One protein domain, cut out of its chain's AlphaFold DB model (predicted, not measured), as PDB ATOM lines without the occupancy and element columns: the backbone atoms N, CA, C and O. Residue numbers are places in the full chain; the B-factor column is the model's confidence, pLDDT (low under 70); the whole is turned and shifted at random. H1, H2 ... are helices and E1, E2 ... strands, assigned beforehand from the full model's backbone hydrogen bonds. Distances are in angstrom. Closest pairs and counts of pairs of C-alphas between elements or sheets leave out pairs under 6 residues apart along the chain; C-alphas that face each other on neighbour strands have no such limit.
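This is residues 2 to 67 and 121 to 166 of the 166 residues of the protein "Uncharacterized protein MJ1249.1" of Methanocaldococcus jannaschii (strain ATCC 43067 / DSM 2661 / JAL-1 / JCM 10045 / NBRC 100440) (UniProt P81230). A long helical hairpin, H1 and H2, reaches out from a head made of two small antiparallel sheets, and it makes much of the long axis. The open end of the hairpin meets the sheet E1 - E2 - E3 - E4, while the second sheet, E5 - E6 - E7, lies at the far end of the model from the hairpin's turn. The printed part has 112 residues, with two named helices followed along the chain by seven named strands, and the class is mixed, helices and strands. The whole is loose, with a radius of gyration of the C-alphas of 17.5 A, and it spans 58 by 28 by 27 A.

The larger sheet holds E1, residues 60 to 64, 11.4 A long, with E2, residues 122 to 125, E3, residues 128 to 131, and E4, residues 135 to 138. H1, residues 6 to 26, is 30.9 A long and begins at C-alpha 6 (-15.608, -43.058, 332.584). H2, residues 30 to 53, is 34.5 A long and ends at C-alpha 53 (-19.249, -37.028, 318.555). The smaller sheet holds E5, residues 143 to 147, 12.9 A, E6, residues 150 to 154, 12.7 A, and E7, residues 162 to 165, which ends at C-alpha 165 (-38.027, -38.758, 336.600).

In the larger sheet E1 and E4 are the edge strands. E1 and E2 are antiparallel, with N 64 and O 122 at 2.8 A. E2, E3 and E4 form a meander, each strand the antiparallel neighbour of the one before, with N 123 and O 130 at 2.9 A and N 131 and O 135 at 2.8 A. Residues 2 to 3 make a short antiparallel pairing with residues 135 to 136 of E4. H2 only grazes this sheet, with its residues 48 to 53; the closest C-alphas of H2 and E4, those of Ile 52 and Phe 136, are 6.3 A apart. H1 is only just on it, with 5 pairs of C-alphas within 10 A, and only grazes it with residues 6 to 9. H1 and H2 form a helical hairpin and touch, H2 with residues 30 to 41 alone; their closest C-alphas, those of Ser 24 and Phe 30, are 4.9 A apart, and they run opposite ways at a shallow tilt of 11 degrees. Every O i to N i+4 pair of H2 is within hydrogen-bond range, and 16 of 17 in H1. E5, E6 and E7 form a second meander, with N 145 and O 152 at 2.9 A and N 151 and O 164 at 2.7 A. Neither helix is on this sheet, and E4 and E5 are apart.

The C-alphas farthest apart, those of Tyr 28 and Glu 148, are 58.6 A apart. Residues 68 to 120 are not printed, and C-alphas 67 and 121 are 9.8 A apart across this cut. Of the links that are printed whole, H2 to E1 and E6 to E7 are short and the others are tight. The mean pLDDT of the printed part is 80.8, and it is under 70 at residues 24 to 25, 27 to 31, 66 to 67, 159 and 164 to 166.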
ATOM      1  N   ARG A   2     -19.427 -47.204 323.076       86.14
ATOM      2  CA  ARG A   2     -18.426 -46.421 322.333       86.14
ATOM      3  C   ARG A   2     -17.708 -45.452 323.276       86.14
ATOM      4  O   ARG A   2     -18.337 -44.863 324.146       86.14
ATOM      5  N   GLY A   3     -16.398 -45.286 323.103       85.60
ATOM      6  CA  GLY A   3     -15.550 -44.512 324.024       85.60
ATOM      7  C   GLY A   3     -14.890 -45.391 325.091       85.60
ATOM      8  O   GLY A   3     -14.703 -46.586 324.866       85.60
ATOM      9  N   ILE A   4     -14.523 -44.803 326.231       84.30
ATOM     10  CA  ILE A   4     -13.874 -45.493 327.360       84.30
ATOM     11  C   ILE A   4     -14.748 -45.341 328.598       84.30
ATOM     12  O   ILE A   4     -15.328 -44.282 328.825       84.30
ATOM     13  N   ASN A   5     -14.872 -46.410 329.393       83.53
ATOM     14  CA  ASN A   5     -15.682 -46.363 330.604       83.53
ATOM     15  C   ASN A   5     -15.177 -45.209 331.484       83.53
ATOM     16  O   ASN A   5     -13.981 -45.178 331.782       83.53
ATOM     17  N   PRO A   6     -16.043 -44.267 331.894       79.27
ATOM     18  CA  PRO A   6     -15.608 -43.058 332.584       79.27
ATOM     19  C   PRO A   6     -14.882 -43.379 333.895       79.27
ATOM     20  O   PRO A   6     -14.013 -42.613 334.305       79.27
ATOM     21  N   VAL A   7     -15.192 -44.514 334.533       80.36
ATOM     22  CA  VAL A   7     -14.539 -44.962 335.769       80.36
ATOM     23  C   VAL A   7     -13.110 -45.389 335.453       80.36
ATOM     24  O   VAL A   7     -12.161 -44.867 336.031       80.36
ATOM     25  N   LEU A   8     -12.952 -46.298 334.485       82.67
ATOM     26  CA  LEU A   8     -11.643 -46.806 334.068       82.67
ATOM     27  C   LEU A   8     -10.764 -45.693 333.496       82.67
ATOM     28  O   LEU A   8      -9.570 -45.650 333.780       82.67
ATOM     29  N   PHE A   9     -11.359 -44.766 332.746       83.94
ATOM     30  CA  PHE A   9     -10.671 -43.596 332.219       83.94
ATOM     31  C   PHE A   9     -10.074 -42.752 333.352       83.94
ATOM     32  O   PHE A   9      -8.871 -42.492 333.347       83.94
ATOM     33  N   LYS A  10     -10.860 -42.404 334.380       79.02
ATOM     34  CA  LYS A  10     -10.340 -41.634 335.520       79.02
ATOM     35  C   LYS A  10      -9.333 -42.433 336.350       79.02
ATOM     36  O   LYS A  10      -8.295 -41.878 336.700       79.02
ATOM     37  N   ILE A  11      -9.574 -43.725 336.613       82.86
ATOM     38  CA  ILE A  11      -8.625 -44.605 337.330       82.86
ATOM     39  C   ILE A  11      -7.276 -44.656 336.614       82.86
ATOM     40  O   ILE A  11      -6.246 -44.491 337.261       82.86
ATOM     41  N   SER A  12      -7.272 -44.830 335.289       82.33
ATOM     42  CA  SER A  12      -6.030 -44.828 334.513       82.33
ATOM     43  C   SER A  12      -5.267 -43.515 334.685       82.33
ATOM     44  O   SER A  12      -4.059 -43.534 334.899       82.33
ATOM     45  N   PHE A  13      -5.972 -42.383 334.712       81.34
ATOM     46  CA  PHE A  13      -5.340 -41.091 334.932       81.34
ATOM     47  C   PHE A  13      -4.790 -40.916 336.351       81.34
ATOM     48  O   PHE A  13      -3.683 -40.413 336.520       81.34
ATOM     49  N   LEU A  14      -5.508 -41.386 337.374       80.57
ATOM     50  CA  LEU A  14      -5.014 -41.376 338.753       80.57
ATOM     51  C   LEU A  14      -3.765 -42.230 338.920       80.57
ATOM     52  O   LEU A  14      -2.821 -41.801 339.573       80.57
ATOM     53  N   LEU A  15      -3.743 -43.417 338.313       82.88
ATOM     54  CA  LEU A  15      -2.559 -44.273 338.310       82.88
ATOM     55  C   LEU A  15      -1.379 -43.567 337.652       82.88
ATOM     56  O   LEU A  15      -0.275 -43.617 338.178       82.88
ATOM     57  N   ILE A  16      -1.617 -42.862 336.547       79.67
ATOM     58  CA  ILE A  16      -0.576 -42.084 335.887       79.67
ATOM     59  C   ILE A  16      -0.056 -40.968 336.809       79.67
ATOM     60  O   ILE A  16       1.156 -40.847 336.961       79.67
ATOM     61  N   ILE A  17      -0.933 -40.214 337.484       76.38
ATOM     62  CA  ILE A  17      -0.519 -39.201 338.470       76.38
ATOM     63  C   ILE A  17       0.296 -39.842 339.596       76.38
ATOM     64  O   ILE A  17       1.361 -39.338 339.937       76.38
ATOM     65  N   LEU A  18      -0.165 -40.964 340.157       79.37
ATOM     66  CA  LEU A  18       0.548 -41.677 341.220       79.37
ATOM     67  C   LEU A  18       1.933 -42.137 340.761       79.37
ATOM     68  O   LEU A  18       2.904 -41.960 341.490       79.37
ATOM     69  N   VAL A  19       2.045 -42.682 339.551       80.68
ATOM     70  CA  VAL A  19       3.337 -43.069 338.973       80.68
ATOM     71  C   VAL A  19       4.222 -41.840 338.781       80.68
ATOM     72  O   VAL A  19       5.388 -41.881 339.162       80.68
ATOM     73  N   SER A  20       3.690 -40.724 338.275       73.74
ATOM     74  CA  SER A  20       4.435 -39.464 338.176       73.74
ATOM     75  C   SER A  20       4.907 -38.959 339.543       73.74
ATOM     76  O   SER A  20       6.039 -38.488 339.655       73.74
ATOM     77  N   LEU A  21       4.094 -39.103 340.594       73.20
ATOM     78  CA  LEU A  21       4.470 -38.754 341.965       73.20
ATOM     79  C   LEU A  21       5.576 -39.663 342.504       73.20
ATOM     80  O   LEU A  21       6.549 -39.168 343.067       73.20
ATOM     81  N   ILE A  22       5.474 -40.975 342.294       76.24
ATOM     82  CA  ILE A  22       6.513 -41.924 342.704       76.24
ATOM     83  C   ILE A  22       7.814 -41.620 341.961       76.24
ATOM     84  O   ILE A  22       8.864 -41.519 342.584       76.24
ATOM     85  N   LEU A  23       7.763 -41.387 340.649       72.75
ATOM     86  CA  LEU A  23       8.944 -41.010 339.869       72.75
ATOM     87  C   LEU A  23       9.553 -39.683 340.342       72.75
ATOM     88  O   LEU A  23      10.775 -39.548 340.321       72.75
ATOM     89  N   SER A  24       8.736 -38.744 340.831       69.74
ATOM     90  CA  SER A  24       9.218 -37.488 341.425       69.74
ATOM     91  C   SER A  24      10.016 -37.662 342.714       69.74
ATOM     92  O   SER A  24      10.826 -36.795 343.023       69.74
ATOM     93  N   LEU A  25       9.849 -38.780 343.430       69.11
ATOM     94  CA  LEU A  25      10.687 -39.102 344.591       69.11
ATOM     95  C   LEU A  25      12.114 -39.487 344.190       69.11
ATOM     96  O   LEU A  25      13.043 -39.256 344.959       69.11
ATOM     97  N   PHE A  26      12.289 -40.095 343.014       72.16
ATOM     98  CA  PHE A  26      13.560 -40.709 342.617       72.16
ATOM     99  C   PHE A  26      14.327 -39.908 341.562       72.16
ATOM    100  O   PHE A  26      15.551 -39.999 341.501       72.16
ATOM    101  N   TYR A  27      13.637 -39.124 340.729       67.48
ATOM    102  CA  TYR A  27      14.238 -38.456 339.577       67.48
ATOM    103  C   TYR A  27      13.962 -36.950 339.573       67.48
ATOM    104  O   TYR A  27      12.815 -36.513 339.506       67.48
ATOM    105  N   TYR A  28      15.030 -36.146 339.510       63.24
ATOM    106  CA  TYR A  28      14.948 -34.682 339.379       63.24
ATOM    107  C   TYR A  28      14.168 -34.224 338.129       63.24
ATOM    108  O   TYR A  28      13.534 -33.173 338.146       63.24
ATOM    109  N   ASN A  29      14.143 -35.036 337.064       66.81
ATOM    110  CA  ASN A  29      13.463 -34.724 335.799       66.81
ATOM    111  C   ASN A  29      12.016 -35.247 335.716       66.81
ATOM    112  O   ASN A  29      11.490 -35.475 334.624       66.81
ATOM    113  N   PHE A  30      11.338 -35.417 336.853       68.21
ATOM    114  CA  PHE A  30       9.938 -35.857 336.897       68.21
ATOM    115  C   PHE A  30       8.981 -34.939 336.129       68.21
ATOM    116  O   PHE A  30       7.928 -35.391 335.682       68.21
ATOM    117  N   LEU A  31       9.355 -33.669 335.939       69.28
ATOM    118  CA  LEU A  31       8.586 -32.683 335.179       69.28
ATOM    119  C   LEU A  31       8.249 -33.183 333.774       69.28
ATOM    120  O   LEU A  31       7.125 -32.999 333.316       69.28
ATOM    121  N   PHE A  32       9.193 -33.851 333.106       72.76
ATOM    122  CA  PHE A  32       8.958 -34.391 331.771       72.76
ATOM    123  C   PHE A  32       7.933 -35.530 331.801       72.76
ATOM    124  O   PHE A  32       6.992 -35.527 331.012       72.76
ATOM    125  N   ALA A  33       8.064 -36.463 332.750       72.28
ATOM    126  CA  ALA A  33       7.111 -37.561 332.924       72.28
ATOM    127  C   ALA A  33       5.707 -37.041 333.275       72.28
ATOM    128  O   ALA A  33       4.708 -37.526 332.744       72.28
ATOM    129  N   PHE A  34       5.637 -36.016 334.124       73.67
ATOM    130  CA  PHE A  34       4.399 -35.337 334.473       73.67
ATOM    131  C   PHE A  34       3.773 -34.651 333.252       73.67
ATOM    132  O   PHE A  34       2.629 -34.929 332.922       73.67
ATOM    133  N   LEU A  35       4.500 -33.828 332.499       77.45
ATOM    134  CA  LEU A  35       3.947 -33.185 331.298       77.45
ATOM    135  C   LEU A  35       3.506 -34.203 330.239       77.45
ATOM    136  O   LEU A  35       2.415 -34.081 329.680       77.45
ATOM    137  N   LEU A  36       4.308 -35.246 330.014       78.93
ATOM    138  CA  LEU A  36       3.972 -36.328 329.092       78.93
ATOM    139  C   LEU A  36       2.671 -37.031 329.504       78.93
ATOM    140  O   LEU A  36       1.854 -37.349 328.640       78.93
ATOM    141  N   SER A  37       2.430 -37.206 330.808       77.44
ATOM    142  CA  SER A  37       1.174 -37.779 331.297       77.44
ATOM    143  C   SER A  37      -0.063 -36.968 330.913       77.44
ATOM    144  O   SER A  37      -1.057 -37.541 330.460       77.44
ATOM    145  N   PHE A  38       0.001 -35.640 331.033       80.60
ATOM    146  CA  PHE A  38      -1.104 -34.755 330.664       80.60
ATOM    147  C   PHE A  38      -1.342 -34.756 329.159       80.60
ATOM    148  O   PHE A  38      -2.493 -34.748 328.729       80.60
ATOM    149  N   ILE A  39      -0.274 -34.817 328.360       84.39
ATOM    150  CA  ILE A  39      -0.376 -34.920 326.900       84.39
ATOM    151  C   ILE A  39      -1.071 -36.229 326.513       84.39
ATOM    152  O   ILE A  39      -2.056 -36.202 325.777       84.39
ATOM    153  N   LEU A  40      -0.617 -37.371 327.040       84.18
ATOM    154  CA  LEU A  40      -1.220 -38.678 326.757       84.18
ATOM    155  C   LEU A  40      -2.685 -38.744 327.203       84.18
ATOM    156  O   LEU A  40      -3.540 -39.263 326.478       84.18
ATOM    157  N   PHE A  41      -2.996 -38.170 328.363       83.57
ATOM    158  CA  PHE A  41      -4.368 -38.047 328.834       83.57
ATOM    159  C   PHE A  41      -5.218 -37.172 327.914       83.57
ATOM    160  O   PHE A  41      -6.308 -37.586 327.524       83.57
ATOM    161  N   GLY A  42      -4.713 -36.001 327.519       84.68
ATOM    162  CA  GLY A  42      -5.391 -35.088 326.601       84.68
ATOM    163  C   GLY A  42      -5.674 -35.733 325.245       84.68
ATOM    164  O   GLY A  42      -6.789 -35.620 324.741       84.68
ATOM    165  N   ILE A  43      -4.714 -36.485 324.698       89.54
ATOM    166  CA  ILE A  43      -4.887 -37.260 323.460       89.54
ATOM    167  C   ILE A  43      -5.980 -38.318 323.637       89.54
ATOM    168  O   ILE A  43      -6.877 -38.425 322.802       89.54
ATOM    169  N   THR A  44      -5.940 -39.082 324.731       86.26
ATOM    170  CA  THR A  44      -6.930 -40.137 324.998       86.26
ATOM    171  C   THR A  44      -8.330 -39.549 325.175       86.26
ATOM    172  O   THR A  44      -9.302 -40.073 324.626       86.26
ATOM    173  N   TRP A  45      -8.435 -38.431 325.895       86.12
ATOM    174  CA  TRP A  45      -9.677 -37.689 326.071       86.12
ATOM    175  C   TRP A  45     -10.221 -37.184 324.732       86.12
ATOM    176  O   TRP A  45     -11.378 -37.445 324.408       86.12
ATOM    177  N   ALA A  46      -9.380 -36.527 323.926       88.61
ATOM    178  CA  ALA A  46      -9.754 -36.005 322.616       88.61
ATOM    179  C   ALA A  46     -10.201 -37.126 321.669       88.61
ATOM    180  O   ALA A  46     -11.220 -36.995 320.993       88.61
ATOM    181  N   TYR A  47      -9.497 -38.260 321.669       91.02
ATOM    182  CA  TYR A  47      -9.888 -39.443 320.906       91.02
ATOM    183  C   TYR A  47     -11.279 -39.950 321.312       91.02
ATOM    184  O   TYR A  47     -12.125 -40.194 320.449       91.02
ATOM    185  N   CYS A  48     -11.547 -40.076 322.618       88.13
ATOM    186  CA  CYS A  48     -12.862 -40.495 323.111       88.13
ATOM    187  C   CYS A  48     -13.951 -39.505 322.706       88.13
ATOM    188  O   CYS A  48     -14.994 -39.919 322.202       88.13
ATOM    189  N   TYR A  49     -13.685 -38.211 322.884       87.75
ATOM    190  CA  TYR A  49     -14.602 -37.140 322.528       87.75
ATOM    191  C   TYR A  49     -14.981 -37.197 321.045       87.75
ATOM    192  O   TYR A  49     -16.162 -37.282 320.714       87.75
ATOM    193  N   ILE A  50     -13.989 -37.253 320.151       90.20
ATOM    194  CA  ILE A  50     -14.206 -37.347 318.701       90.20
ATOM    195  C   ILE A  50     -15.017 -38.600 318.352       90.20
ATOM    196  O   ILE A  50     -15.946 -38.531 317.554       90.20
ATOM    197  N   LYS A  51     -14.702 -39.747 318.967       90.39
ATOM    198  CA  LYS A  51     -15.394 -41.021 318.713       90.39
ATOM    199  C   LYS A  51     -16.865 -41.008 319.144       90.39
ATOM    200  O   LYS A  51     -17.702 -41.677 318.538       90.39
ATOM    201  N   ILE A  52     -17.185 -40.281 320.208       89.41
ATOM    202  CA  ILE A  52     -18.564 -40.114 320.683       89.41
ATOM    203  C   ILE A  52     -19.303 -39.110 319.816       89.41
ATOM    204  O   ILE A  52     -20.477 -39.309 319.519       89.41
ATOM    205  N   GLU A  53     -18.627 -38.048 319.387       87.93
ATOM    206  CA  GLU A  53     -19.249 -37.028 318.555       87.93
ATOM    207  C   GLU A  53     -19.531 -37.519 317.137       87.93
ATOM    208  O   GLU A  53     -20.572 -37.192 316.579       87.93
ATOM    209  N   SER A  54     -18.683 -38.395 316.598       89.35
ATOM    210  CA  SER A  54     -18.923 -39.064 315.313       89.35
ATOM    211  C   SER A  54     -19.994 -40.156 315.370       89.35
ATOM    212  O   SER A  54     -20.366 -40.720 314.340       89.35
ATOM    213  N   THR A  55     -20.498 -40.491 316.559       90.15
ATOM    214  CA  THR A  55     -21.575 -41.466 316.707       90.15
ATOM    215  C   THR A  55     -22.925 -40.803 316.480       90.15
ATOM    216  O   THR A  55     -23.238 -39.784 317.092       90.15
ATOM    217  N   ASP A  56     -23.757 -41.425 315.645       90.65
ATOM    218  CA  ASP A  56     -25.156 -41.039 315.503       90.65
ATOM    219  C   ASP A  56     -25.924 -41.376 316.789       90.65
ATOM    220  O   ASP A  56     -26.231 -42.534 317.079       90.65
ATOM    221  N   LYS A  57     -26.185 -40.329 317.572       89.59
ATOM    222  CA  LYS A  57     -26.868 -40.379 318.867       89.59
ATOM    223  C   LYS A  57     -28.376 -40.113 318.731       89.59
ATOM    224  O   LYS A  57     -29.126 -40.422 319.652       89.59
ATOM    225  N   GLY A  58     -28.838 -39.589 317.593       91.23
ATOM    226  CA  GLY A  58     -30.169 -38.990 317.455       91.23
ATOM    227  C   GLY A  58     -30.285 -37.630 318.157       91.23
ATOM    228  O   GLY A  58     -29.276 -36.992 318.481       91.23
ATOM    229  N   LYS A  59     -31.517 -37.162 318.383       91.35
ATOM    230  CA  LYS A  59     -31.755 -35.870 319.049       91.35
ATOM    231  C   LYS A  59     -31.456 -35.949 320.543       91.35
ATOM    232  O   LYS A  59     -31.672 -36.975 321.188       91.35
ATOM    233  N   LEU A  60     -30.950 -34.842 321.090       90.17
ATOM    234  CA  LEU A  60     -30.813 -34.673 322.533       90.17
ATOM    235  C   LEU A  60     -32.216 -34.562 323.134       90.17
ATOM    236  O   LEU A  60     -32.964 -33.653 322.782       90.17
ATOM    237  N   LEU A  61     -32.551 -35.480 324.031       87.82
ATOM    238  CA  LEU A  61     -33.811 -35.474 324.768       87.82
ATOM    239  C   LEU A  61     -33.675 -34.635 326.034       87.82
ATOM    240  O   LEU A  61     -34.529 -33.809 326.343       87.82
ATOM    241  N   TYR A  62     -32.583 -34.850 326.768       84.94
ATOM    242  CA  TYR A  62     -32.384 -34.239 328.072       84.94
ATOM    243  C   TYR A  62     -30.907 -34.220 328.471       84.94
ATOM    244  O   TYR A  62     -30.113 -35.051 328.033       84.94
ATOM    245  N   GLU A  63     -30.526 -33.285 329.334       85.74
ATOM    246  CA  GLU A  63     -29.176 -33.199 329.882       85.74
ATOM    247  C   GLU A  63     -29.238 -32.923 331.384       85.74
ATOM    248  O   GLU A  63     -29.727 -31.883 331.823       85.74
ATOM    249  N   ILE A  64     -28.674 -33.839 332.170       79.90
ATOM    250  CA  ILE A  64     -28.376 -33.614 333.581       79.90
ATOM    251  C   ILE A  64     -27.017 -32.922 333.636       79.90
ATOM    252  O   ILE A  64     -25.966 -33.561 333.515       79.90
ATOM    253  N   LYS A  65     -27.047 -31.597 333.800       74.63
ATOM    254  CA  LYS A  65     -25.847 -30.795 334.066       74.63
ATOM    255  C   LYS A  65     -25.560 -30.750 335.558       74.63
ATOM    256  O   LYS A  65     -26.471 -30.613 336.373       74.63
ATOM    257  N   ARG A  66     -24.275 -30.778 335.908       69.28
ATOM    258  CA  ARG A  66     -23.816 -30.532 337.276       69.28
ATOM    259  C   ARG A  66     -23.699 -29.016 337.509       69.28
ATOM    260  O   ARG A  66     -22.914 -28.371 336.812       69.28
ATOM    261  N   PRO A  67     -24.451 -28.418 338.449       63.33
ATOM    262  CA  PRO A  67     -24.376 -26.981 338.696       63.33
ATOM    263  C   PRO A  67     -23.057 -26.589 339.384       63.33
ATOM    264  O   PRO A  67     -22.564 -27.301 340.255       63.33
ATOM    265  N   THR A 121     -21.939 -35.730 334.488       79.64
ATOM    266  CA  THR A 121     -22.750 -35.091 333.445       79.64
ATOM    267  C   THR A 121     -23.315 -36.174 332.542       79.64
ATOM    268  O   THR A 121     -22.557 -36.955 331.960       79.64
ATOM    269  N   ILE A 122     -24.638 -36.212 332.411       84.77
ATOM    270  CA  ILE A 122     -25.331 -37.253 331.651       84.77
ATOM    271  C   ILE A 122     -26.200 -36.590 330.596       84.77
ATOM    272  O   ILE A 122     -27.057 -35.769 330.916       84.77
ATOM    273  N   LYS A 123     -25.988 -36.957 329.334       88.75
ATOM    274  CA  LYS A 123     -26.813 -36.511 328.209       88.75
ATOM    275  C   LYS A 123     -27.602 -37.682 327.655       88.75
ATOM    276  O   LYS A 123     -27.019 -38.669 327.214       88.75
ATOM    277  N   PHE A 124     -28.914 -37.539 327.655       87.97
ATOM    278  CA  PHE A 124     -29.861 -38.496 327.119       87.97
ATOM    279  C   PHE A 124     -30.176 -38.148 325.678       87.97
ATOM    280  O   PHE A 124     -30.598 -37.031 325.373       87.97
ATOM    281  N   TYR A 125     -29.988 -39.118 324.802       91.16
ATOM    282  CA  TYR A 125     -30.318 -39.022 323.396       91.16
ATOM    283  C   TYR A 125     -31.304 -40.126 323.017       91.16
ATOM    284  O   TYR A 125     -31.462 -41.115 323.731       91.16
ATOM    285  N   GLU A 126     -31.948 -39.984 321.863       88.77
ATOM    286  CA  GLU A 126     -32.895 -40.983 321.354       88.77
ATOM    287  C   GLU A 126     -32.291 -42.391 321.279       88.77
ATOM    288  O   GLU A 126     -32.958 -43.358 321.630       88.77
ATOM    289  N   LYS A 127     -31.020 -42.521 320.878       90.64
ATOM    290  CA  LYS A 127     -30.370 -43.830 320.683       90.64
ATOM    291  C   LYS A 127     -29.616 -44.348 321.907       90.64
ATOM    292  O   LYS A 127     -29.179 -45.498 321.910       90.64
ATOM    293  N   GLY A 128     -29.439 -43.527 322.937       89.30
ATOM    294  CA  GLY A 128     -28.690 -43.926 324.119       89.30
ATOM    295  C   GLY A 128     -28.253 -42.756 324.984       89.30
ATOM    296  O   GLY A 128     -28.777 -41.649 324.894       89.30
ATOM    297  N   VAL A 129     -27.248 -42.991 325.821       89.11
ATOM    298  CA  VAL A 129     -26.815 -42.041 326.846       89.11
ATOM    299  C   VAL A 129     -25.317 -41.788 326.749       89.11
ATOM    300  O   VAL A 129     -24.518 -42.720 326.638       89.11
ATOM    301  N   VAL A 130     -24.925 -40.515 326.814       88.71
ATOM    302  CA  VAL A 130     -23.527 -40.087 326.910       88.71
ATOM    303  C   VAL A 130     -23.192 -39.736 328.358       88.71
ATOM    304  O   VAL A 130     -23.834 -38.875 328.958       88.71
ATOM    305  N   PHE A 131     -22.134 -40.349 328.886       85.57
ATOM    306  CA  PHE A 131     -21.609 -40.130 330.233       85.57
ATOM    307  C   PHE A 131     -20.290 -39.376 330.202       85.57
ATOM    308  O   PHE A 131     -19.352 -39.793 329.516       85.57
ATOM    309  N   ASP A 132     -20.215 -38.275 330.955       79.95
ATOM    310  CA  ASP A 132     -19.015 -37.447 331.154       79.95
ATOM    311  C   ASP A 132     -18.300 -37.053 329.845       79.95
ATOM    312  O   ASP A 132     -17.120 -36.718 329.841       79.95
ATOM    313  N   ARG A 133     -19.017 -37.079 328.710       82.58
ATOM    314  CA  ARG A 133     -18.480 -36.858 327.353       82.58
ATOM    315  C   ARG A 133     -17.396 -37.863 326.918       82.58
ATOM    316  O   ARG A 133     -16.742 -37.623 325.909       82.58
ATOM    317  N   VAL A 134     -17.206 -38.971 327.643       85.24
ATOM    318  CA  VAL A 134     -16.149 -39.978 327.384       85.24
ATOM    319  C   VAL A 134     -16.680 -41.382 327.096       85.24
ATOM    320  O   VAL A 134     -15.933 -42.221 326.587       85.24
ATOM    321  N   ALA A 135     -17.972 -41.624 327.322       88.11
ATOM    322  CA  ALA A 135     -18.632 -42.862 326.933       88.11
ATOM    323  C   ALA A 135     -20.030 -42.619 326.371       88.11
ATOM    324  O   ALA A 135     -20.773 -41.800 326.899       88.11
ATOM    325  N   PHE A 136     -20.400 -43.393 325.358       90.41
ATOM    326  CA  PHE A 136     -21.760 -43.543 324.863       90.41
ATOM    327  C   PHE A 136     -22.205 -45.000 325.014       90.41
ATOM    328  O   PHE A 136     -21.484 -45.922 324.608       90.41
ATOM    329  N   TYR A 137     -23.393 -45.192 325.578       88.80
ATOM    330  CA  TYR A 137     -24.044 -46.489 325.730       88.80
ATOM    331  C   TYR A 137     -25.372 -46.457 324.992       88.80
ATOM    332  O   TYR A 137     -26.166 -45.538 325.199       88.80
ATOM    333  N   ASN A 138     -25.617 -47.469 324.165       89.55
ATOM    334  CA  ASN A 138     -26.952 -47.692 323.624       89.55
ATOM    335  C   ASN A 138     -27.899 -48.069 324.766       89.55
ATOM    336  O   ASN A 138     -27.464 -48.630 325.772       89.55
ATOM    337  N   TRP A 139     -29.195 -47.822 324.588       86.77
ATOM    338  CA  TRP A 139     -30.198 -48.216 325.581       86.77
ATOM    339  C   TRP A 139     -30.163 -49.712 325.914       86.77
ATOM    340  O   TRP A 139     -30.295 -50.074 327.075       86.77
ATOM    341  N   GLU A 140     -29.879 -50.561 324.925       85.49
ATOM    342  CA  GLU A 140     -29.735 -52.017 325.083       85.49
ATOM    343  C   GLU A 140     -28.551 -52.432 325.978       85.49
ATOM    344  O   GLU A 140     -28.507 -53.552 326.476       85.49
ATOM    345  N   GLU A 141     -27.569 -51.549 326.176       83.64
ATOM    346  CA  GLU A 141     -26.380 -51.822 326.993       83.64
ATOM    347  C   GLU A 141     -26.546 -51.385 328.454       83.64
ATOM    348  O   GLU A 141     -25.655 -51.625 329.275       83.64
ATOM    349  N   LEU A 142     -27.646 -50.702 328.771       83.53
ATOM    350  CA  LEU A 142     -27.940 -50.175 330.095       83.53
ATOM    351  C   LEU A 142     -28.946 -51.083 330.802       83.53
ATOM    352  O   LEU A 142     -29.937 -51.506 330.216       83.53
ATOM    353  N   ASP A 143     -28.709 -51.345 332.087       81.69
ATOM    354  CA  ASP A 143     -29.710 -51.983 332.941       81.69
ATOM    355  C   ASP A 143     -30.677 -50.892 333.417       81.69
ATOM    356  O   ASP A 143     -30.317 -50.029 334.228       81.69
ATOM    357  N   ILE A 144     -31.865 -50.882 332.814       81.18
ATOM    358  CA  ILE A 144     -32.913 -49.892 333.042       81.18
ATOM    359  C   ILE A 144     -34.036 -50.553 333.832       81.18
ATOM    360  O   ILE A 144     -34.645 -51.517 333.372       81.18
ATOM    361  N   LYS A 145     -34.352 -49.990 334.998       80.59
ATOM    362  CA  LYS A 145     -35.530 -50.365 335.786       80.59
ATOM    363  C   LYS A 145     -36.473 -49.179 335.876       80.59
ATOM    364  O   LYS A 145     -36.046 -48.076 336.201       80.59
ATOM    365  N   GLU A 146     -37.750 -49.400 335.601       76.14
ATOM    366  CA  GLU A 146     -38.786 -48.396 335.842       76.14
ATOM    367  C   GLU A 146     -39.406 -48.639 337.218       76.14
ATOM    368  O   GLU A 146     -39.824 -49.754 337.521       76.14
ATOM    369  N   ASP A 147     -39.422 -47.607 338.058       77.41
ATOM    370  CA  ASP A 147     -39.935 -47.659 339.425       77.41
ATOM    371  C   ASP A 147     -40.626 -46.332 339.766       77.41
ATOM    372  O   ASP A 147     -39.999 -45.278 339.705       77.41
ATOM    373  N   GLU A 148     -41.926 -46.368 340.071       75.28
ATOM    374  CA  GLU A 148     -42.720 -45.211 340.537       75.28
ATOM    375  C   GLU A 148     -42.542 -43.902 339.725       75.28
ATOM    376  O   GLU A 148     -42.447 -42.802 340.271       75.28
ATOM    377  N   GLY A 149     -42.485 -43.997 338.390       76.26
ATOM    378  CA  GLY A 149     -42.294 -42.837 337.498       76.26
ATOM    379  C   GLY A 149     -40.837 -42.378 337.352       76.26
ATOM    380  O   GLY A 149     -40.556 -41.423 336.623       76.26
ATOM    381  N   TYR A 150     -39.907 -43.078 337.996       78.71
ATOM    382  CA  TYR A 150     -38.476 -42.922 337.814       78.71
ATOM    383  C   TYR A 150     -37.901 -44.045 336.950       78.71
ATOM    384  O   TYR A 150     -38.250 -45.215 337.068       78.71
ATOM    385  N   LEU A 151     -36.966 -43.679 336.089       76.02
ATOM    386  CA  LEU A 151     -36.128 -44.567 335.316       76.02
ATOM    387  C   LEU A 151     -34.778 -44.655 336.042       76.02
ATOM    388  O   LEU A 151     -34.022 -43.683 336.111       76.02
ATOM    389  N   LYS A 152     -34.524 -45.812 336.651       80.65
ATOM    390  CA  LYS A 152     -33.283 -46.171 337.340       80.65
ATOM    391  C   LYS A 152     -32.317 -46.760 336.330       80.65
ATOM    392  O   LYS A 152     -32.581 -47.820 335.768       80.65
ATOM    393  N   ILE A 153     -31.202 -46.077 336.105       79.78
ATOM    394  CA  ILE A 153     -30.164 -46.514 335.170       79.78
ATOM    395  C   ILE A 153     -28.949 -46.962 335.956       79.78
ATOM    396  O   ILE A 153     -28.328 -46.168 336.671       79.78
ATOM    397  N   LYS A 154     -28.572 -48.222 335.762       80.54
ATOM    398  CA  LYS A 154     -27.326 -48.771 336.278       80.54
ATOM    399  C   LYS A 154     -26.341 -48.986 335.139       80.54
ATOM    400  O   LYS A 154     -26.606 -49.696 334.172       80.54
ATOM    401  N   ILE A 155     -25.173 -48.368 335.270       75.08
ATOM    402  CA  ILE A 155     -24.077 -48.503 334.309       75.08
ATOM    403  C   ILE A 155     -23.042 -49.437 334.906       75.08
ATOM    404  O   ILE A 155     -22.685 -49.334 336.083       75.08
ATOM    405  N   LYS A 156     -22.482 -50.309 334.074       74.45
ATOM    406  CA  LYS A 156     -21.383 -51.174 334.488       74.45
ATOM    407  C   LYS A 156     -20.207 -50.348 335.033       74.45
ATOM    408  O   LYS A 156     -19.753 -49.396 334.396       74.45
ATOM    409  N   TYR A 157     -19.702 -50.758 336.198       70.61
ATOM    410  CA  TYR A 157     -18.602 -50.132 336.950       70.61
ATOM    411  C   TYR A 157     -18.889 -48.755 337.560       70.61
ATOM    412  O   TYR A 157     -18.055 -48.264 338.318       70.61
ATOM    413  N   TYR A 158     -20.041 -48.139 337.287       74.07
ATOM    414  CA  TYR A 158     -20.431 -46.913 337.972       74.07
ATOM    415  C   TYR A 158     -21.132 -47.282 339.294       74.07
ATOM    416  O   TYR A 158     -22.071 -48.079 339.276       74.07
ATOM    417  N   PRO A 159     -20.674 -46.771 340.452       69.54
ATOM    418  CA  PRO A 159     -21.123 -47.271 341.753       69.54
ATOM    419  C   PRO A 159     -22.530 -46.807 342.151       69.54
ATOM    420  O   PRO A 159     -23.131 -47.411 343.035       69.54
ATOM    421  N   LYS A 160     -23.055 -45.742 341.533       73.89
ATOM    422  CA  LYS A 160     -24.364 -45.165 341.868       73.89
ATOM    423  C   LYS A 160     -25.390 -45.486 340.781       73.89
ATOM    424  O   LYS A 160     -25.058 -45.521 339.600       73.89
ATOM    425  N   GLU A 161     -26.641 -45.682 341.174       74.78
ATOM    426  CA  GLU A 161     -27.759 -45.722 340.229       74.78
ATOM    427  C   GLU A 161     -28.204 -44.293 339.919       74.78
ATOM    428  O   GLU A 161     -28.269 -43.440 340.807       74.78
ATOM    429  N   ILE A 162     -28.487 -44.018 338.651       75.19
ATOM    430  CA  ILE A 162     -28.968 -42.707 338.225       75.19
ATOM    431  C   ILE A 162     -30.483 -42.759 338.176       75.19
ATOM    432  O   ILE A 162     -31.063 -43.527 337.411       75.19
ATOM    433  N   MET A 163     -31.105 -41.921 338.994       73.00
ATOM    434  CA  MET A 163     -32.547 -41.734 339.038       73.00
ATOM    435  C   MET A 163     -32.930 -40.614 338.070       73.00
ATOM    436  O   MET A 163     -32.494 -39.475 338.237       73.00
ATOM    437  N   TYR A 164     -33.766 -40.918 337.083       69.72
ATOM    438  CA  TYR A 164     -34.382 -39.929 336.201       69.72
ATOM    439  C   TYR A 164     -35.896 -39.958 336.390       69.72
ATOM    440  O   TYR A 164     -36.469 -41.032 336.362       69.72
ATOM    441  N   LYS A 165     -36.558 -38.816 336.583       69.18
ATOM    442  CA  LYS A 165     -38.027 -38.758 336.600       69.18
ATOM    443  C   LYS A 165     -38.519 -38.557 335.166       69.18
ATOM    444  O   LYS A 165     -38.067 -37.596 334.543       69.18
ATOM    445  N   LYS A 166     -39.379 -39.452 334.663       61.40
ATOM    446  CA  LYS A 166     -40.056 -39.257 333.367       61.40
ATOM    447  C   LYS A 166     -40.914 -37.992 333.377       61.40
ATOM    448  O   LYS A 166     -41.442 -37.636 334.458       61.40
TER     449      LYS A 166